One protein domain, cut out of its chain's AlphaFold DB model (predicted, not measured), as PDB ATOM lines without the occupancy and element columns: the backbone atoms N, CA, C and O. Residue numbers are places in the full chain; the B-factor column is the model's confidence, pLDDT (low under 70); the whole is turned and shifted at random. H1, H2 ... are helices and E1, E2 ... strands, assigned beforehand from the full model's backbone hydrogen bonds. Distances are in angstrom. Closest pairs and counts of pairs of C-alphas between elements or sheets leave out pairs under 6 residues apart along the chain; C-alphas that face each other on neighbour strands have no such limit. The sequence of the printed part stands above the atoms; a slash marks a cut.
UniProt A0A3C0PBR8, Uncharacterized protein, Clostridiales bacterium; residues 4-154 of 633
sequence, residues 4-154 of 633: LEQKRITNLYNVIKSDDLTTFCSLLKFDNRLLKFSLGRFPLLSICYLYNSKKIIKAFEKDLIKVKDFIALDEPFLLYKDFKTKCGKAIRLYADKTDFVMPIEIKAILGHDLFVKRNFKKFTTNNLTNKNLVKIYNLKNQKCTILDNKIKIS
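What this domain is: This is residues 4 to 154 of the 633 residues of an uncharacterized protein of Clostridiales bacterium (UniProt A0A3C0PBR8). An elongated, mostly helical body has two halves joined where H4 and H7 run side by side, with H6 passing across this junction on one side. In one half H8 and H9 pack on H7, and the strand hairpin E3 and E4 covers H8 and H9 at that end; in the other, the helical hairpin H1 and H2 makes the far end, with H3, H5 and the small parallel pair E1 and E2 between it and the junction. The 151 printed residues hold nine named helices and four named strands, in the order H1 H2 H3 E1 H4 H5 E2 H6 H7 H8 H9 E3 E4. The whole is compact, with a radius of gyration of the C-alphas of 15.1 A and spans of 45 by 27 by 24 A.

How they stand to each other: E3, residues 144 to 147, and E4, residues 150 to 153, form an antiparallel hairpin, with N 150 and O 147 within hydrogen-bond range at 2.8 A. The closest C-alphas of H8, residues 113 to 122, and E4 are Lys 117 and Ile 151, 5.9 A; those of H9, residues 127 to 139, and E3 are Val 134 and Cys 144, 5.3 A. H7, residues 103 to 110, is the hub. It touches H9 at a shallow tilt of 7 degrees, the same way (C-alphas of Glu 105 and Leu 133, 6.1 A), and forms a hairpin with H8 at 9 degrees, opposite ways (Ile 104 and Val 116, 6.3 A). It also touches H4, residues 44 to 51, at a shallow tilt of 13 degrees, the same way, where the C-alphas of Ser 46 and Pro 103 are closest at 4.1 A. H6, residues 77 to 94, touches H7 about perpendicular at 80 degrees, with its residues 86 to 90 alone and Cys 87 and Ile 109 as closest C-alphas, 5.8 A. H4 forms a hairpin with H5, residues 54 to 66, at a shallow tilt of 33 degrees, only just short of steep; the closest C-alphas are Leu 45 and Leu 64, 6.0 A. E1, residues 37 to 39, and E2, residues 71 to 73, are parallel neighbours, with N 38 and O 71 within hydrogen-bond range at 2.9 A; E1, H4 H5, E2 is a strand-helix-strand unit, two parallel neighbour strands with helices between. H1, residues 4 to 18, and H2, residues 21 to 30, form a hairpin at 28 degrees, with Val 15 and Phe 24 as closest C-alphas, 6.2 A. H3, residues 32 to 36, only just touches H5, with 3 pairs of C-alphas within 8 A, the closest Leu 35 and Leu 64, 6.3 A. Every O i to N i+4 pair is within hydrogen-bond range in H1, H2, H4, H7 and H9, against 6 of 9 in H5, 8 of 14 in H6, 4 of 6 in H8 and 0 of 1 in H3, where 1 of 2 O i to N i+3 pairs is.

Where its parts are: H1 begins at C-alpha 4, (194.195, 197.862, 169.645), and is 21.2 A from first to last C-alpha; H9 measures 18.5 A and H5 18.4 A. H6 has a kink of 123 degrees near residue 88. E4 ends at C-alpha 153, (196.349, 153.605, 172.843).

The domain as a whole: The C-alphas farthest apart, Leu 4 and Ser 154, are 47.5 A apart. The printed part has no cut and no long link. Mean pLDDT of the printed part is 92.8, with residues 124 to 125 under 70.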
ATOM      1  N   LEU A   4     194.197 198.455 170.979       81.50
ATOM      2  CA  LEU A   4     194.195 197.862 169.645       81.50
ATOM      3  C   LEU A   4     194.531 196.356 169.658       81.50
ATOM      4  O   LEU A   4     193.913 195.580 168.927       81.50
ATOM      5  N   GLU A   5     195.482 195.923 170.486       80.69
ATOM      6  CA  GLU A   5     195.899 194.517 170.587       80.69
ATOM      7  C   GLU A   5     194.812 193.645 171.225       80.69
ATOM      8  O   GLU A   5     194.513 192.560 170.724       80.69
ATOM      9  N   GLN A   6     194.137 194.145 172.262       84.25
ATOM     10  CA  GLN A   6     193.034 193.429 172.912       84.25
ATOM     11  C   GLN A   6     191.829 193.248 171.972       84.25
ATOM     12  O   GLN A   6     191.198 192.181 171.939       84.25
ATOM     13  N   LYS A   7     191.546 194.252 171.127       87.69
ATOM     14  CA  LYS A   7     190.534 194.157 170.062       87.69
ATOM     15  C   LYS A   7     190.914 193.106 169.013       87.69
ATOM     16  O   LYS A   7     190.054 192.334 168.588       87.69
ATOM     17  N   ARG A   8     192.195 193.024 168.629       84.31
ATOM     18  CA  ARG A   8     192.707 192.005 167.692       84.31
ATOM     19  C   ARG A   8     192.599 190.585 168.256       84.31
ATOM     20  O   ARG A   8     192.139 189.701 167.538       84.31
ATOM     21  N   ILE A   9     192.938 190.379 169.530       85.75
ATOM     22  CA  ILE A   9     192.792 189.084 170.224       85.75
ATOM     23  C   ILE A   9     191.338 188.626 170.237       85.75
ATOM     24  O   ILE A   9     191.033 187.487 169.881       85.75
ATOM     25  N   THR A  10     190.439 189.534 170.614       90.25
ATOM     26  CA  THR A  10     189.003 189.249 170.683       90.25
ATOM     27  C   THR A  10     188.455 188.885 169.304       90.25
ATOM     28  O   THR A  10     187.705 187.917 169.175       90.25
ATOM     29  N   ASN A  11     188.880 189.605 168.259       93.19
ATOM     30  CA  ASN A  11     188.482 189.312 166.886       93.19
ATOM     31  C   ASN A  11     188.984 187.932 166.424       93.19
ATOM     32  O   ASN A  11     188.192 187.117 165.962       93.19
ATOM     33  N   LEU A  12     190.272 187.621 166.625       94.62
ATOM     34  CA  LEU A  12     190.855 186.329 166.242       94.62
ATOM     35  C   LEU A  12     190.163 185.146 166.936       94.62
ATOM     36  O   LEU A  12     189.848 184.144 166.294       94.62
ATOM     37  N   TYR A  13     189.890 185.270 168.237       96.00
ATOM     38  CA  TYR A  13     189.147 184.262 168.993       96.00
ATOM     39  C   TYR A  13     187.745 184.024 168.413       96.00
ATOM     40  O   TYR A  13     187.365 182.875 168.179       96.00
ATOM     41  N   ASN A  14     186.993 185.098 168.149       96.50
ATOM     42  CA  ASN A  14     185.636 185.003 167.611       96.50
ATOM     43  C   ASN A  14     185.619 184.366 166.218       96.50
ATOM     44  O   ASN A  14     184.792 183.493 165.975       96.50
ATOM     45  N   VAL A  15     186.568 184.735 165.356       97.38
ATOM     46  CA  VAL A  15     186.735 184.177 164.005       97.38
ATOM     47  C   VAL A  15     187.002 182.672 164.036       97.38
ATOM     48  O   VAL A  15     186.401 181.916 163.273       97.38
ATOM     49  N   ILE A  16     187.869 182.198 164.939       97.44
ATOM     50  CA  ILE A  16     188.123 180.757 165.080       97.44
ATOM     51  C   ILE A  16     186.879 180.049 165.619       97.44
ATOM     52  O   ILE A  16     186.506 178.991 165.111       97.44
ATOM     53  N   LYS A  17     186.217 180.628 166.626       97.19
ATOM     54  CA  LYS A  17     185.015 180.053 167.240       97.19
ATOM     55  C   LYS A  17     183.848 179.932 166.253       97.19
ATOM     56  O   LYS A  17     183.113 178.951 166.333       97.19
ATOM     57  N   SER A  18     183.690 180.888 165.335       97.00
ATOM     58  CA  SER A  18     182.669 180.863 164.277       97.00
ATOM     59  C   SER A  18     183.083 180.090 163.016       97.00
ATOM     60  O   SER A  18     182.250 179.908 162.130       97.00
ATOM     61  N   ASP A  19     184.332 179.613 162.931       97.25
ATOM     62  CA  ASP A  19     184.918 178.983 161.735       97.25
ATOM     63  C   ASP A  19     184.847 179.878 160.477       97.25
ATOM     64  O   ASP A  19     184.606 179.411 159.358       97.25
ATOM     65  N   ASP A  20     185.042 181.188 160.656       97.75
ATOM     66  CA  ASP A  20     185.014 182.182 159.578       97.75
ATOM     67  C   ASP A  20     186.360 182.244 158.838       97.75
ATOM     68  O   ASP A  20     187.254 183.038 159.141       97.75
ATOM     69  N   LEU A  21     186.503 181.380 157.831       97.31
ATOM     70  CA  LEU A  21     187.708 181.293 157.010       97.31
ATOM     71  C   LEU A  21     188.046 182.611 156.297       97.31
ATOM     72  O   LEU A  21     189.222 182.944 156.176       97.31
ATOM     73  N   THR A  22     187.047 183.362 155.830       96.69
ATOM     74  CA  THR A  22     187.270 184.590 155.053       96.69
ATOM     75  C   THR A  22     187.907 185.658 155.928       96.69
ATOM     76  O   THR A  22     188.950 186.211 155.572       96.69
ATOM     77  N   THR A  23     187.335 185.900 157.108       96.50
ATOM     78  CA  THR A  23     187.895 186.863 158.062       96.50
ATOM     79  C   THR A  23     189.241 186.381 158.599       96.50
ATOM     80  O   THR A  23     190.161 187.186 158.738       96.50
ATOM     81  N   PHE A  24     189.418 185.072 158.816       96.38
ATOM     82  CA  PHE A  24     190.704 184.499 159.224       96.38
ATOM     83  C   PHE A  24     191.808 184.752 158.187       96.38
ATOM     84  O   PHE A  24     192.882 185.239 158.535       96.38
ATOM     85  N   CYS A  25     191.535 184.496 156.904       95.19
ATOM     86  CA  CYS A  25     192.460 184.783 155.806       95.19
ATOM     87  C   CYS A  25     192.782 186.277 155.707       95.19
ATOM     88  O   CYS A  25     193.937 186.643 155.499       95.19
ATOM     89  N   SER A  26     191.776 187.142 155.868       94.75
ATOM     90  CA  SER A  26     191.979 188.592 155.879       94.75
ATOM     91  C   SER A  26     192.901 189.012 157.017       94.75
ATOM     92  O   SER A  26     193.843 189.758 156.774       94.75
ATOM     93  N   LEU A  27     192.705 188.481 158.229       93.38
ATOM     94  CA  LEU A  27     193.603 188.733 159.357       93.38
ATOM     95  C   LEU A  27     195.039 188.293 159.039       93.38
ATOM     96  O   LEU A  27     195.958 189.083 159.243       93.38
ATOM     97  N   LEU A  28     195.234 187.092 158.478       91.44
ATOM     98  CA  LEU A  28     196.561 186.586 158.101       91.44
ATOM     99  C   LEU A  28     197.286 187.485 157.094       91.44
ATOM    100  O   LEU A  28     198.481 187.712 157.253       91.44
ATOM    101  N   LYS A  29     196.574 188.041 156.102       91.38
ATOM    102  CA  LYS A  29     197.162 188.976 155.125       91.38
ATOM    103  C   LYS A  29     197.747 190.228 155.784       91.38
ATOM    104  O   LYS A  29     198.726 190.767 155.280       91.38
ATOM    105  N   PHE A  30     197.156 190.684 156.890       88.81
ATOM    106  CA  PHE A  30     197.642 191.854 157.625       88.81
ATOM    107  C   PHE A  30     198.823 191.541 158.552       88.81
ATOM    108  O   PHE A  30     199.632 192.431 158.805       88.81
ATOM    109  N   ASP A  31     198.938 190.316 159.074       88.56
ATOM    110  CA  ASP A  31     200.063 189.914 159.926       88.56
ATOM    111  C   ASP A  31     200.353 188.408 159.822       88.56
ATOM    112  O   ASP A  31     199.762 187.584 160.521       88.56
ATOM    113  N   ASN A  32     201.338 188.036 159.001       82.75
ATOM    114  CA  ASN A  32     201.756 186.638 158.836       82.75
ATOM    115  C   ASN A  32     202.264 185.985 160.141       82.75
ATOM    116  O   ASN A  32     202.341 184.757 160.226       82.75
ATOM    117  N   ARG A  33     202.592 186.767 161.183       88.56
ATOM    118  CA  ARG A  33     202.999 186.234 162.496       88.56
ATOM    119  C   ARG A  33     201.822 185.667 163.285       88.56
ATOM    120  O   ARG A  33     202.061 184.932 164.239       88.56
ATOM    121  N   LEU A  34     200.578 185.931 162.870       88.25
ATOM    122  CA  LEU A  34     199.363 185.402 163.497       88.25
ATOM    123  C   LEU A  34     199.400 183.882 163.664       88.25
ATOM    124  O   LEU A  34     198.971 183.388 164.700       88.25
ATOM    125  N   LEU A  35     199.969 183.132 162.711       91.38
ATOM    126  CA  LEU A  35     200.092 181.670 162.822       91.38
ATOM    127  C   LEU A  35     200.924 181.226 164.040       91.38
ATOM    128  O   LEU A  35     200.717 180.123 164.542       91.38
ATOM    129  N   LYS A  36     201.834 182.081 164.528       93.69
ATOM    130  CA  LYS A  36     202.647 181.845 165.729       93.69
ATOM    131  C   LYS A  36     201.950 182.262 167.023       93.69
ATOM    132  O   LYS A  36     202.496 182.026 168.094       93.69
ATOM    133  N   PHE A  37     200.784 182.897 166.974       94.00
ATOM    134  CA  PHE A  37     200.127 183.353 168.196       94.00
ATOM    135  C   PHE A  37     199.547 182.181 168.989       94.00
ATOM    136  O   PHE A  37     199.035 181.200 168.443       94.00
ATOM    137  N   SER A  38     199.589 182.310 170.306       94.12
ATOM    138  CA  SER A  38     198.782 181.505 171.212       94.12
ATOM    139  C   SER A  38     197.907 182.434 172.039       94.12
ATOM    140  O   SER A  38     198.371 183.446 172.562       94.12
ATOM    141  N   LEU A  39     196.619 182.113 172.148       94.81
ATOM    142  CA  LEU A  39     195.719 182.859 173.025       94.81
ATOM    143  C   LEU A  39     195.850 182.261 174.422       94.81
ATOM    144  O   LEU A  39     195.317 181.185 174.701       94.81
ATOM    145  N   GLY A  40     196.650 182.910 175.263       93.38
ATOM    146  CA  GLY A  40     197.181 182.321 176.481       93.38
ATOM    147  C   GLY A  40     198.016 181.090 176.171       93.38
ATOM    148  O   GLY A  40     198.900 181.092 175.311       93.38
ATOM    149  N   ARG A  41     197.653 179.992 176.830       94.31
ATOM    150  CA  ARG A  41     198.290 178.685 176.656       94.31
ATOM    151  C   ARG A  41     197.842 177.902 175.419       94.31
ATOM    152  O   ARG A  41     198.244 176.752 175.265       94.31
ATOM    153  N   PHE A  42     196.974 178.440 174.564       96.38
ATOM    154  CA  PHE A  42     196.411 177.683 173.442       96.38
ATOM    155  C   PHE A  42     196.985 178.160 172.104       96.38
ATOM    156  O   PHE A  42     196.568 179.209 171.609       96.38
ATOM    157  N   PRO A  43     197.891 177.393 171.470       96.50
ATOM    158  CA  PRO A  43     198.219 177.575 170.058       96.50
ATOM    159  C   PRO A  43     196.959 177.623 169.191       96.50
ATOM    160  O   PRO A  43     195.994 176.910 169.479       96.50
ATOM    161  N   LEU A  44     196.961 178.386 168.093       96.88
ATOM    162  CA  LEU A  44     195.754 178.534 167.263       96.88
ATOM    163  C   LEU A  44     195.145 177.197 166.825       96.88
ATOM    164  O   LEU A  44     193.932 177.026 166.909       96.88
ATOM    165  N   LEU A  45     195.959 176.206 166.443       96.94
ATOM    166  CA  LEU A  45     195.438 174.888 166.056       96.94
ATOM    167  C   LEU A  45     194.740 174.157 167.208       96.94
ATOM    168  O   LEU A  45     193.747 173.465 166.980       96.94
ATOM    169  N   SER A  46     195.216 174.328 168.444       97.31
ATOM    170  CA  SER A  46     194.550 173.805 169.639       97.31
ATOM    171  C   SER A  46     193.153 174.404 169.785       97.31
ATOM    172  O   SER A  46     192.202 173.674 170.060       97.31
ATOM    173  N   ILE A  47     193.008 175.705 169.528       97.62
ATOM    174  CA  ILE A  47     191.724 176.418 169.570       97.62
ATOM    175  C   ILE A  47     190.811 175.951 168.430       97.62
ATOM    176  O   ILE A  47     189.657 175.600 168.677       97.62
ATOM    177  N   CYS A  48     191.332 175.852 167.203       97.81
ATOM    178  CA  CYS A  48     190.582 175.342 166.053       97.81
ATOM    179  C   CYS A  48     190.055 173.923 166.311       97.81
ATOM    180  O   CYS A  48     188.895 173.618 166.035       97.81
ATOM    181  N   TYR A  49     190.873 173.038 166.889       97.81
ATOM    182  CA  TYR A  49     190.419 171.706 167.284       97.81
ATOM    183  C   TYR A  49     189.405 171.739 168.417       97.81
ATOM    184  O   TYR A  49     188.445 170.969 168.366       97.81
ATOM    185  N   LEU A  50     189.595 172.612 169.409       97.56
ATOM    186  CA  LEU A  50     188.670 172.760 170.523       97.56
ATOM    187  C   LEU A  50     187.274 173.138 170.020       97.56
ATOM    188  O   LEU A  50     186.305 172.536 170.475       97.56
ATOM    189  N   TYR A  51     187.160 174.073 169.072       97.62
ATOM    190  CA  TYR A  51     185.878 174.523 168.509       97.62
ATOM    191  C   TYR A  51     185.404 173.753 167.275       97.62
ATOM    192  O   TYR A  51     184.279 173.963 166.837       97.62
ATOM    193  N   ASN A  52     186.196 172.800 166.775       96.56
ATOM    194  CA  ASN A  52     185.904 172.052 165.552       96.56
ATOM    195  C   ASN A  52     185.733 172.965 164.320       96.56
ATOM    196  O   ASN A  52     184.816 172.769 163.523       96.56
ATOM    197  N   SER A  53     186.629 173.942 164.167       97.75
ATOM    198  CA  SER A  53     186.650 174.923 163.074       97.75
ATOM    199  C   SER A  53     187.108 174.270 161.758       97.75
ATOM    200  O   SER A  53     188.272 174.355 161.364       97.75
ATOM    201  N   LYS A  54     186.216 173.502 161.119       97.25
ATOM    202  CA  LYS A  54     186.525 172.614 159.988       97.25
ATOM    203  C   LYS A  54     187.106 173.354 158.785       97.25
ATOM    204  O   LYS A  54     188.024 172.820 158.161       97.25
ATOM    205  N   LYS A  55     186.580 174.532 158.439       97.56
ATOM    206  CA  LYS A  55     187.026 175.311 157.274       97.56
ATOM    207  C   LYS A  55     188.450 175.809 157.486       97.56
ATOM    208  O   LYS A  55     189.298 175.606 156.619       97.56
ATOM    209  N   ILE A  56     188.729 176.368 158.663       97.94
ATOM    210  CA  ILE A  56     190.064 176.863 159.021       97.94
ATOM    211  C   ILE A  56     191.065 175.705 159.130       97.94
ATOM    212  O   ILE A  56     192.156 175.790 158.572       97.94
ATOM    213  N   ILE A  57     190.692 174.590 159.776       97.50
ATOM    214  CA  ILE A  57     191.543 173.386 159.857       97.50
ATOM    215  C   ILE A  57     191.876 172.880 158.449       97.50
ATOM    216  O   ILE A  57     193.045 172.673 158.140       97.50
ATOM    217  N   LYS A  58     190.878 172.721 157.571       96.81
ATOM    218  CA  LYS A  58     191.100 172.228 156.202       96.81
ATOM    219  C   LYS A  58     192.092 173.103 155.428       96.81
ATOM    220  O   LYS A  58     192.895 172.558 154.674       96.81
ATOM    221  N   ALA A  59     192.038 174.422 155.614       96.69
ATOM    222  CA  ALA A  59     192.907 175.369 154.923       96.69
ATOM    223  C   ALA A  59     194.324 175.451 155.523       96.69
ATOM    224  O   ALA A  59     195.288 175.496 154.768       96.69
ATOM    225  N   PHE A  60     194.462 175.432 156.855       96.75
ATOM    226  CA  PHE A  60     195.705 175.836 157.533       96.75
ATOM    227  C   PHE A  60     196.333 174.781 158.458       96.75
ATOM    228  O   PHE A  60     197.360 175.047 159.081       96.75
ATOM    229  N   GLU A  61     195.773 173.573 158.582       95.81
ATOM    230  CA  GLU A  61     196.279 172.556 159.522       95.81
ATOM    231  C   GLU A  61     197.753 172.200 159.285       95.81
ATOM    232  O   GLU A  61     198.519 172.095 160.242       95.81
ATOM    233  N   LYS A  62     198.184 172.063 158.023       94.69
ATOM    234  CA  LYS A  62     199.584 171.742 157.699       94.69
ATOM    235  C   LYS A  62     200.552 172.830 158.157       94.69
ATOM    236  O   LYS A  62     201.632 172.498 158.643       94.69
ATOM    237  N   ASP A  63     200.172 174.093 158.007       94.88
ATOM    238  CA  ASP A  63     201.024 175.229 158.361       94.88
ATOM    239  C   ASP A  63     201.060 175.423 159.872       94.88
ATOM    240  O   ASP A  63     202.133 175.560 160.456       94.88
ATOM    241  N   LEU A  64     199.908 175.296 160.532       94.50
ATOM    242  CA  LEU A  64     199.817 175.414 161.983       94.50
ATOM    243  C   LEU A  64     200.517 174.266 162.737       94.50
ATOM    244  O   LEU A  64     201.011 174.483 163.839       94.50
ATOM    245  N   ILE A  65     200.613 173.055 162.169       93.50
ATOM    246  CA  ILE A  65     201.384 171.938 162.764       93.50
ATOM    247  C   ILE A  65     202.899 172.225 162.781       93.50
ATOM    248  O   ILE A  65     203.628 171.731 163.654       93.50
ATOM    249  N   LYS A  66     203.395 173.003 161.810       91.62
ATOM    250  CA  LYS A  66     204.825 173.320 161.682       91.62
ATOM    251  C   LYS A  66     205.294 174.353 162.703       91.62
ATOM    252  O   LYS A  66     206.490 174.406 162.968       91.62
ATOM    253  N   VAL A  67     204.387 175.130 163.290       92.62
ATOM    254  CA  VAL A  67     204.709 176.160 164.286       92.62
ATOM    255  C   VAL A  67     205.276 175.510 165.552       92.62
ATOM    256  O   VAL A  67     204.639 174.636 166.144       92.62
ATOM    257  N   LYS A  68     206.495 175.910 165.939       87.56
ATOM    258  CA  LYS A  68     207.215 175.404 167.125       87.56
ATOM    259  C   LYS A  68     207.340 176.437 168.239       87.56
ATOM    260  O   LYS A  68     207.267 176.060 169.404       87.56
ATOM    261  N   ASP A  69     207.443 177.706 167.863       90.75
ATOM    262  CA  ASP A  69     207.567 178.829 168.786       90.75
ATOM    263  C   ASP A  69     206.270 179.629 168.797       90.75
ATOM    264  O   ASP A  69     205.737 179.976 167.735       90.75
ATOM    265  N   PHE A  70     205.777 179.925 169.998       92.69
ATOM    266  CA  PHE A  70     204.513 180.618 170.194       92.69
ATOM    267  C   PHE A  70     204.723 181.993 170.821       92.69
ATOM    268  O   PHE A  70     205.500 182.149 171.761       92.69
ATOM    269  N   ILE A  71     203.998 182.985 170.313       92.44
ATOM    270  CA  ILE A  71     203.904 184.319 170.904       92.44
ATOM    271  C   ILE A  71     202.636 184.329 171.754       92.44
ATOM    272  O   ILE A  71     201.523 184.340 171.217       92.44
ATOM    273  N   ALA A  72     202.814 184.278 173.071       90.81
ATOM    274  CA  ALA A  72     201.707 184.258 174.012       90.81
ATOM    275  C   ALA A  72     201.027 185.627 174.094       90.81
ATOM    276  O   ALA A  72     201.657 186.641 174.385       90.81
ATOM    277  N   LEU A  73     199.725 185.625 173.836       91.94
ATOM    278  CA  LEU A  73     198.812 186.737 174.069       91.94
ATOM    279  C   LEU A  73     197.959 186.450 175.308       91.94
ATOM    280  O   LEU A  73     197.929 185.315 175.787       91.94
ATOM    281  N   ASP A  74     197.220 187.441 175.802       91.88
ATOM    282  CA  ASP A  74     196.309 187.239 176.933       91.88
ATOM    283  C   ASP A  74     195.271 186.142 176.643       91.88
ATOM    284  O   ASP A  74     194.678 186.084 175.562       91.88
ATOM    285  N   GLU A  75     195.043 185.258 177.622       92.62
ATOM    286  CA  GLU A  75     194.069 184.165 177.530       92.62
ATOM    287  C   GLU A  75     192.636 184.708 177.665       92.62
ATOM    288  O   GLU A  75     192.265 185.173 178.748       92.62
ATOM    289  N   PRO A  76     191.770 184.604 176.637       93.88
ATOM    290  CA  PRO A  76     190.375 184.997 176.781       93.88
ATOM    291  C   PRO A  76     189.679 184.122 177.830       93.88
ATOM    292  O   PRO A  76     189.678 182.894 177.731       93.88
ATOM    293  N   PHE A  77     189.005 184.732 178.806       92.69
ATOM    294  CA  PHE A  77     188.314 183.991 179.872       92.69
ATOM    295  C   PHE A  77     187.302 182.956 179.335       92.69
ATOM    296  O   PHE A  77     187.176 181.853 179.872       92.69
ATOM    297  N   LEU A  78     186.607 183.278 178.236       94.50
ATOM    298  CA  LEU A  78     185.665 182.362 177.585       94.50
ATOM    299  C   LEU A  78     186.354 181.128 176.983       94.50
ATOM    300  O   LEU A  78     185.810 180.029 177.083       94.50
ATOM    301  N   LEU A  79     187.560 181.289 176.426       95.75
ATOM    302  CA  LEU A  79     188.353 180.178 175.900       95.75
ATOM    303  C   LEU A  79     188.704 179.192 177.019       95.75
ATOM    304  O   LEU A  79     188.510 177.984 176.872       95.75
ATOM    305  N   TYR A  80     189.139 179.707 178.174       94.19
ATOM    306  CA  TYR A  80     189.404 178.888 179.356       94.19
ATOM    307  C   TYR A  80     188.158 178.134 179.835       94.19
ATOM    308  O   TYR A  80     188.231 176.941 180.136       94.19
ATOM    309  N   LYS A  81     187.005 178.813 179.898       95.69
ATOM    310  CA  LYS A  81     185.731 178.214 180.327       95.69
ATOM    311  C   LYS A  81     185.311 177.057 179.413       95.69
ATOM    312  O   LYS A  81     184.962 175.977 179.905       95.69
ATOM    313  N   ASP A  82     185.393 177.257 178.099       95.50
ATOM    314  CA  ASP A  82     185.049 176.240 177.098       95.50
ATOM    315  C   ASP A  82     186.034 175.060 177.155       95.50
ATOM    316  O   ASP A  82     185.625 173.892 177.144       95.50
ATOM    317  N   PHE A  83     187.333 175.343 177.313       96.25
ATOM    318  CA  PHE A  83     188.354 174.317 177.507       96.25
ATOM    319  C   PHE A  83     188.120 173.499 178.779       96.25
ATOM    320  O   PHE A  83     188.076 172.273 178.709       96.25
ATOM    321  N   LYS A  84     187.912 174.150 179.930       95.38
ATOM    322  CA  LYS A  84     187.642 173.491 181.219       95.38
ATOM    323  C   LYS A  84     186.464 172.523 181.116       95.38
ATOM    324  O   LYS A  84     186.553 171.399 181.610       95.38
ATOM    325  N   THR A  85     185.405 172.935 180.423       95.88
ATOM    326  CA  THR A  85     184.207 172.116 180.197       95.88
ATOM    327  C   THR A  85     184.526 170.851 179.396       95.88
ATOM    328  O   THR A  85     184.126 169.757 179.790       95.88
ATOM    329  N   LYS A  86     185.294 170.963 178.304       95.25
ATOM    330  CA  LYS A  86     185.660 169.819 177.442       95.25
ATOM    331  C   LYS A  86     186.759 168.932 178.039       95.25
ATOM    332  O   LYS A  86     186.788 167.731 177.781       95.25
ATOM    333  N   CYS A  87     187.653 169.511 178.837       92.69
ATOM    334  CA  CYS A  87     188.796 168.835 179.448       92.69
ATOM    335  C   CYS A  87     188.396 167.938 180.632       92.69
ATOM    336  O   CYS A  87     189.003 166.887 180.865       92.69
ATOM    337  N   GLY A  88     187.346 168.314 181.372       93.81
ATOM    338  CA  GLY A  88     186.859 167.543 182.514       93.81
ATOM    339  C   GLY A  88     187.965 167.313 183.551       93.81
ATOM    340  O   GLY A  88     188.651 168.248 183.957       93.81
ATOM    341  N   LYS A  89     188.184 166.058 183.967       93.06
ATOM    342  CA  LYS A  89     189.207 165.707 184.977       93.06
ATOM    343  C   LYS A  89     190.644 166.020 184.536       93.06
ATOM    344  O   LYS A  89     191.500 166.209 185.398       93.06
ATOM    345  N   ALA A  90     190.911 166.095 183.228       93.75
ATOM    346  CA  ALA A  90     192.244 166.390 182.706       93.75
ATOM    347  C   ALA A  90     192.655 167.859 182.903       93.75
ATOM    348  O   ALA A  90     193.831 168.176 182.753       93.75
ATOM    349  N   ILE A  91     191.741 168.741 183.335       94.06
ATOM    350  CA  ILE A  91     192.064 170.151 183.602       94.06
ATOM    351  C   ILE A  91     193.166 170.315 184.658       94.06
ATOM    352  O   ILE A  91     193.935 171.267 184.601       94.06
ATOM    353  N   ARG A  92     193.288 169.344 185.577       92.19
ATOM    354  CA  ARG A  92     194.323 169.301 186.624       92.19
ATOM    355  C   ARG A  92     195.747 169.237 186.064       92.19
ATOM    356  O   ARG A  92     196.678 169.551 186.787       92.19
ATOM    357  N   LEU A  93     195.915 168.822 184.806       92.25
ATOM    358  CA  LEU A  93     197.218 168.778 184.133       92.25
ATOM    359  C   LEU A  93     197.709 170.162 183.695       92.25
ATOM    360  O   LEU A  93     198.876 170.300 183.365       92.25
ATOM    361  N   TYR A  94     196.826 171.162 183.693       92.62
ATOM    362  CA  TYR A  94     197.091 172.497 183.156       92.62
ATOM    363  C   TYR A  94     196.836 173.588 184.208       92.62
ATOM    364  O   TYR A  94     196.443 174.703 183.867       92.62
ATOM    365  N   ALA A  95     196.980 173.261 185.496       85.25
ATOM    366  CA  ALA A  95     196.703 174.191 186.590       85.25
ATOM    367  C   ALA A  95     197.707 175.355 186.637       85.25
ATOM    368  O   ALA A  95     197.294 176.495 186.837       85.25
ATOM    369  N   ASP A  96     198.981 175.079 186.346       78.88
ATOM    370  CA  ASP A  96     200.088 176.015 186.575       78.88
ATOM    371  C   ASP A  96     200.176 177.146 185.533       78.88
ATOM    372  O   ASP A  96     200.982 178.054 185.678       78.88
ATOM    373  N   LYS A  97     199.306 177.154 184.507       75.44
ATOM    374  CA  LYS A  97     199.210 178.156 183.415       75.44
ATOM    375  C   LYS A  97     200.499 178.437 182.617       75.44
ATOM    376  O   LYS A  97     200.425 179.175 181.642       75.44
ATOM    377  N   THR A  98     201.634 177.844 182.972       78.12
ATOM    378  CA  THR A  98     202.934 178.061 182.322       78.12
ATOM    379  C   THR A  98     203.111 177.271 181.028       78.12
ATOM    380  O   THR A  98     203.889 177.678 180.173       78.12
ATOM    381  N   ASP A  99     202.378 176.168 180.857       87.31
ATOM    382  CA  ASP A  99     202.572 175.242 179.738       87.31
ATOM    383  C   ASP A  99     201.497 175.376 178.654       87.31
ATOM    384  O   ASP A  99     200.297 175.432 178.945       87.31
ATOM    385  N   PHE A 100     201.923 175.347 177.386       92.69
ATOM    386  CA  PHE A 100     201.014 175.301 176.241       92.69
ATOM    387  C   PHE A 100     200.232 173.982 176.185       92.69
ATOM    388  O   PHE A 100     200.787 172.901 176.371       92.69
ATOM    389  N   VAL A 101     198.944 174.066 175.848       94.75
ATOM    390  CA  VAL A 101     198.099 172.899 175.568       94.75
ATOM    391  C   VAL A 101     198.223 172.567 174.089       94.75
ATOM    392  O   VAL A 101     197.611 173.220 173.237       94.75
ATOM    393  N   MET A 102     199.018 171.555 173.763       95.50
ATOM    394  CA  MET A 102     199.356 171.217 172.387       95.50
ATOM    395  C   MET A 102     198.143 170.674 171.614       95.50
ATOM    396  O   MET A 102     197.257 170.032 172.192       95.50
ATOM    397  N   PRO A 103     198.090 170.836 170.277       96.56
ATOM    398  CA  PRO A 103     196.899 170.450 169.516       96.56
ATOM    399  C   PRO A 103     196.597 168.944 169.582       96.56
ATOM    400  O   PRO A 103     195.436 168.527 169.588       96.56
ATOM    401  N   ILE A 104     197.639 168.115 169.690       96.31
ATOM    402  CA  ILE A 104     197.507 166.665 169.872       96.31
ATOM    403  C   ILE A 104     196.856 166.304 171.216       96.31
ATOM    404  O   ILE A 104     196.074 165.353 171.281       96.31
ATOM    405  N   GLU A 105     197.109 167.089 172.269       96.62
ATOM    406  CA  GLU A 105     196.487 166.924 173.584       96.62
ATOM    407  C   GLU A 105     195.011 167.316 173.537       96.62
ATOM    408  O   GLU A 105     194.181 166.582 174.066       96.62
ATOM    409  N   ILE A 106     194.650 168.387 172.815       97.56
ATOM    410  CA  ILE A 106     193.239 168.735 172.575       97.56
ATOM    411  C   ILE A 106     192.508 167.588 171.874       97.56
ATOM    412  O   ILE A 106     191.432 167.184 172.309       97.56
ATOM    413  N   LYS A 107     193.086 166.997 170.823       96.88
ATOM    414  CA  LYS A 107     192.468 165.843 170.144       96.88
ATOM    415  C   LYS A 107     192.331 164.630 171.063       96.88
ATOM    416  O   LYS A 107     191.299 163.956 171.013       96.88
ATOM    417  N   ALA A 108     193.315 164.382 171.927       96.31
ATOM    418  CA  ALA A 108     193.226 163.344 172.948       96.31
ATOM    419  C   ALA A 108     192.115 163.646 173.964       96.31
ATOM    420  O   ALA A 108     191.304 162.768 174.248       96.31
ATOM    421  N   ILE A 109     191.996 164.887 174.448       96.25
ATOM    422  CA  ILE A 109     190.933 165.359 175.352       96.25
ATOM    423  C   ILE A 109     189.549 165.181 174.723       96.25
ATOM    424  O   ILE A 109     188.640 164.666 175.373       96.25
ATOM    425  N   LEU A 110     189.403 165.480 173.435       95.62
ATOM    426  CA  LEU A 110     188.151 165.316 172.693       95.62
ATOM    427  C   LEU A 110     187.827 163.850 172.336       95.62
ATOM    428  O   LEU A 110     186.713 163.554 171.920       95.62
ATOM    429  N   GLY A 111     188.759 162.910 172.541       93.06
ATOM    430  CA  GLY A 111     188.540 161.474 172.304       93.06
ATOM    431  C   GLY A 111     188.722 161.038 170.850       93.06
ATOM    432  O   GLY A 111     188.117 160.061 170.413       93.06
ATOM    433  N   HIS A 112     189.541 161.759 170.082       94.75
ATOM    434  CA  HIS A 112     189.865 161.413 168.700       94.75
ATOM    435  C   HIS A 112     191.080 160.474 168.615       94.75
ATOM    436  O   HIS A 112     192.095 160.800 167.998       94.75
ATOM    437  N   ASP A 113     190.975 159.287 169.214       93.94
ATOM    438  CA  ASP A 113     192.090 158.347 169.399       93.94
ATOM    439  C   ASP A 113     192.792 157.974 168.080       93.94
ATOM    440  O   ASP A 113     194.020 157.927 168.012       93.94
ATOM    441  N   LEU A 114     192.029 157.742 167.002       91.12
ATOM    442  CA  LEU A 114     192.581 157.425 165.675       91.12
ATOM    443  C   LEU A 114     193.400 158.581 165.096       91.12
ATOM    444  O   LEU A 114     194.453 158.349 164.502       91.12
ATOM    445  N   PHE A 115     192.933 159.818 165.284       94.06
ATOM    446  CA  PHE A 115     193.664 161.003 164.852       94.06
ATOM    447  C   PHE A 115     194.985 161.109 165.609       94.06
ATOM    448  O   PHE A 115     196.025 161.339 164.993       94.06
ATOM    449  N   VAL A 116     194.945 160.884 166.927       94.81
ATOM    450  CA  VAL A 116     196.134 160.920 167.774       94.81
ATOM    451  C   VAL A 116     197.134 159.849 167.336       94.81
ATOM    452  O   VAL A 116     198.277 160.190 167.062       94.81
ATOM    453  N   LYS A 117     196.708 158.591 167.144       93.12
ATOM    454  CA  LYS A 117     197.580 157.503 166.651       93.12
ATOM    455  C   LYS A 117     198.248 157.836 165.316       93.12
ATOM    456  O   LYS A 117     199.448 157.622 165.167       93.12
ATOM    457  N   ARG A 118     197.476 158.341 164.347       92.50
ATOM    458  CA  ARG A 118     197.965 158.616 162.984       92.50
ATOM    459  C   ARG A 118     198.886 159.831 162.910       92.50
ATOM    460  O   ARG A 118     199.804 159.837 162.097       92.50
ATOM    461  N   ASN A 119     198.643 160.857 163.726       93.19
ATOM    462  CA  ASN A 119     199.352 162.132 163.618       93.19
ATOM    463  C   ASN A 119     200.360 162.386 164.740       93.19
ATOM    464  O   ASN A 119     201.047 163.398 164.673       93.19
ATOM    465  N   PHE A 120     200.508 161.487 165.718       93.56
ATOM    466  CA  PHE A 120     201.430 161.647 166.849       93.56
ATOM    467  C   PHE A 120     202.832 162.109 166.427       93.56
ATOM    468  O   PHE A 120     203.307 163.119 166.927       93.56
ATOM    469  N   LYS A 121     203.430 161.459 165.417       90.88
ATOM    470  CA  LYS A 121     204.761 161.801 164.878       90.88
ATOM    471  C   LYS A 121     204.874 163.201 164.263       90.88
ATOM    472  O   LYS A 121     205.977 163.713 164.135       90.88
ATOM    473  N   LYS A 122     203.761 163.786 163.809       89.00
ATOM    474  CA  LYS A 122     203.748 165.105 163.155       89.00
ATOM    475  C   LYS A 122     203.774 166.244 164.170       89.00
ATOM    476  O   LYS A 122     204.196 167.349 163.841       89.00
ATOM    477  N   PHE A 123     203.321 165.981 165.394       86.38
ATOM    478  CA  PHE A 123     203.423 166.932 166.487       86.38
ATOM    479  C   PHE A 123     204.786 166.766 167.149       86.38
ATOM    480  O   PHE A 123     205.221 165.658 167.443       86.38
ATOM    481  N   THR A 124     205.481 167.876 167.368       68.06
ATOM    482  CA  THR A 124     206.741 167.875 168.112       68.06
ATOM    483  C   THR A 124     206.389 167.742 169.584       68.06
ATOM    484  O   THR A 124     205.965 168.697 170.230       68.06
ATOM    485  N   THR A 125     206.460 166.512 170.079       69.50
ATOM    486  CA  THR A 125     206.125 166.186 171.459       69.50
ATOM    487  C   THR A 125     207.361 166.344 172.328       69.50
ATOM    488  O   THR A 125     208.314 165.578 172.192       69.50
ATOM    489  N   ASN A 126     207.345 167.316 173.236       85.94
ATOM    490  CA  ASN A 126     208.304 167.338 174.336       85.94
ATOM    491  C   ASN A 126     207.919 166.282 175.395       85.94
ATOM    492  O   ASN A 126     206.814 165.721 175.379       85.94
ATOM    493  N   ASN A 127     208.824 166.013 176.340       89.62
ATOM    494  CA  ASN A 127     208.588 165.043 177.419       89.62
ATOM    495  C   ASN A 127     207.307 165.346 178.216       89.62
ATOM    496  O   ASN A 127     206.608 164.422 178.643       89.62
ATOM    497  N   LEU A 128     206.958 166.626 178.359       91.88
ATOM    498  CA  LEU A 128     205.740 167.062 179.032       91.88
ATOM    499  C   LEU A 128     204.469 166.658 178.266       91.88
ATOM    500  O   LEU A 128     203.580 166.043 178.854       91.88
ATOM    501  N   THR A 129     204.411 166.903 176.955       93.06
ATOM    502  CA  THR A 129     203.284 166.519 176.083       93.06
ATOM    503  C   THR A 129     203.055 165.007 176.135       93.06
ATOM    504  O   THR A 129     201.922 164.542 176.261       93.06
ATOM    505  N   ASN A 130     204.134 164.219 176.106       94.50
ATOM    506  CA  ASN A 130     204.060 162.761 176.219       94.50
ATOM    507  C   ASN A 130     203.482 162.321 177.570       94.50
ATOM    508  O   ASN A 130     202.562 161.498 177.621       94.50
ATOM    509  N   LYS A 131     203.968 162.914 178.668       94.50
ATOM    510  CA  LYS A 131     203.463 162.658 180.023       94.50
ATOM    511  C   LYS A 131     201.982 163.025 180.146       94.50
ATOM    512  O   LYS A 131     201.210 162.263 180.732       94.50
ATOM    513  N   ASN A 132     201.569 164.149 179.566       95.25
ATOM    514  CA  ASN A 132     200.181 164.596 179.575       95.25
ATOM    515  C   ASN A 132     199.275 163.679 178.758       95.25
ATOM    516  O   ASN A 132     198.230 163.282 179.263       95.25
ATOM    517  N   LEU A 133     199.679 163.258 177.555       95.62
ATOM    518  CA  LEU A 133     198.910 162.312 176.743       95.62
ATOM    519  C   LEU A 133     198.655 160.997 177.490       95.62
ATOM    520  O   LEU A 133     197.511 160.545 177.549       95.62
ATOM    521  N   VAL A 134     199.679 160.421 178.130       96.00
ATOM    522  CA  VAL A 134     199.519 159.214 178.960       96.00
ATOM    523  C   VAL A 134     198.511 159.455 180.088       96.00
ATOM    524  O   VAL A 134     197.597 158.652 180.283       96.00
ATOM    525  N   LYS A 135     198.613 160.588 180.795       96.00
ATOM    526  CA  LYS A 135     197.676 160.946 181.870       96.00
ATOM    527  C   LYS A 135     196.247 161.188 181.365       96.00
ATOM    528  O   LYS A 135     195.310 160.724 182.010       96.00
ATOM    529  N   ILE A 136     196.060 161.853 180.220       95.88
ATOM    530  CA  ILE A 136     194.747 162.089 179.594       95.88
ATOM    531  C   ILE A 136     194.048 160.755 179.319       95.88
ATOM    532  O   ILE A 136     192.882 160.588 179.679       95.88
ATOM    533  N   TYR A 137     194.747 159.786 178.721       95.44
ATOM    534  CA  TYR A 137     194.169 158.471 178.434       95.44
ATOM    535  C   TYR A 137     193.928 157.638 179.699       95.44
ATOM    536  O   TYR A 137     192.876 157.004 179.807       95.44
ATOM    537  N   ASN A 138     194.813 157.713 180.699       93.88
ATOM    538  CA  ASN A 138     194.590 157.066 181.996       93.88
ATOM    539  C   ASN A 138     193.324 157.603 182.686       93.88
ATOM    540  O   ASN A 138     192.510 156.818 183.164       93.88
ATOM    541  N   LEU A 139     193.091 158.922 182.655       93.38
ATOM    542  CA  LEU A 139     191.858 159.542 183.168       93.38
ATOM    543  C   LEU A 139     190.595 159.103 182.405       93.38
ATOM    544  O   LEU A 139     189.488 159.212 182.934       93.38
ATOM    545  N   LYS A 140     190.754 158.592 181.180       89.12
ATOM    546  CA  LYS A 140     189.697 158.005 180.344       89.12
ATOM    547  C   LYS A 140     189.597 156.480 180.460       89.12
ATOM    548  O   LYS A 140     188.856 155.866 179.693       89.12
ATOM    549  N   ASN A 141     190.310 155.868 181.409       91.19
ATOM    550  CA  ASN A 141     190.397 154.417 181.593       91.19
ATOM    551  C   ASN A 141     190.929 153.666 180.354       91.19
ATOM    552  O   ASN A 141     190.534 152.529 180.091       91.19
ATOM    553  N   GLN A 142     191.815 154.293 179.576       92.00
ATOM    554  CA  GLN A 142     192.525 153.671 178.458       92.00
ATOM    555  C   GLN A 142     194.015 153.590 178.791       92.00
ATOM    556  O   GLN A 142     194.640 154.590 179.128       92.00
ATOM    557  N   LYS A 143     194.612 152.403 178.639       92.75
ATOM    558  CA  LYS A 143     196.072 152.255 178.684       92.75
ATOM    559  C   LYS A 143     196.683 152.978 177.484       92.75
ATOM    560  O   LYS A 143     196.262 152.723 176.349       92.75
ATOM    561  N   CYS A 144     197.664 153.837 177.740       94.88
ATOM    562  CA  CYS A 144     198.441 154.545 176.729       94.88
ATOM    563  C   CYS A 144     199.934 154.389 177.022       94.88
ATOM    564  O   CYS A 144     200.380 154.716 178.120       94.88
ATOM    565  N   THR A 145     200.701 153.919 176.042       94.38
ATOM    566  CA  THR A 145     202.168 153.853 176.108       94.38
ATOM    567  C   THR A 145     202.779 154.597 174.927       94.38
ATOM    568  O   THR A 145     202.247 154.560 173.816       94.38
ATOM    569  N   ILE A 146     203.879 155.308 175.174       93.38
ATOM    570  CA  ILE A 146     204.636 156.042 174.155       93.38
ATOM    571  C   ILE A 146     206.040 155.442 174.126       93.38
ATOM    572  O   ILE A 146     206.724 155.457 175.143       93.38
ATOM    573  N   LEU A 147     206.433 154.881 172.983       90.19
ATOM    574  CA  LEU A 147     207.739 154.257 172.738       90.19
ATOM    575  C   LEU A 147     208.192 154.647 171.327       90.19
ATOM    576  O   LEU A 147     207.386 154.578 170.400       90.19
ATOM    577  N   ASP A 148     209.443 155.076 171.159       86.50
ATOM    578  CA  ASP A 148     210.075 155.366 169.858       86.50
ATOM    579  C   ASP A 148     209.245 156.269 168.927       86.50
ATOM    580  O   ASP A 148     208.983 155.947 167.761       86.50
ATOM    581  N   ASN A 149     208.753 157.399 169.450       87.25
ATOM    582  CA  ASN A 149     207.863 158.315 168.723       87.25
ATOM    583  C   ASN A 149     206.594 157.636 168.158       87.25
ATOM    584  O   ASN A 149     206.019 158.080 167.162       87.25
ATOM    585  N   LYS A 150     206.128 156.549 168.778       90.38
ATOM    586  CA  LYS A 150     204.845 155.899 168.488       90.38
ATOM    587  C   LYS A 150     203.989 155.886 169.748       90.38
ATOM    588  O   LYS A 150     204.452 155.528 170.827       90.38
ATOM    589  N   ILE A 151     202.711 156.219 169.590       94.38
ATOM    590  CA  ILE A 151     201.718 156.140 170.661       94.38
ATOM    591  C   ILE A 151     200.830 154.907 170.467       94.38
ATOM    592  O   ILE A 151     200.193 154.726 169.426       94.38
ATOM    593  N   LYS A 152     200.777 154.039 171.477       93.88
ATOM    594  CA  LYS A 152     199.883 152.881 171.537       93.88
ATOM    595  C   LYS A 152     198.771 153.173 172.540       93.88
ATOM    596  O   LYS A 152     198.993 153.172 173.745       93.88
ATOM    597  N   ILE A 153     197.562 153.407 172.031       93.75
ATOM    598  CA  ILE A 153     196.349 153.605 172.843       93.75
ATOM    599  C   ILE A 153     195.498 152.342 172.738       93.75
ATOM    600  O   ILE A 153     195.119 151.935 171.632       93.75
ATOM    601  N   SER A 154     195.207 151.718 173.875       91.00
ATOM    602  CA  SER A 154     194.308 150.562 173.949       91.00
ATOM    603  C   SER A 154     192.910 150.905 173.426       91.00
ATOM    604  O   SER A 154     192.418 152.026 173.582       91.00
TER     605      SER A 154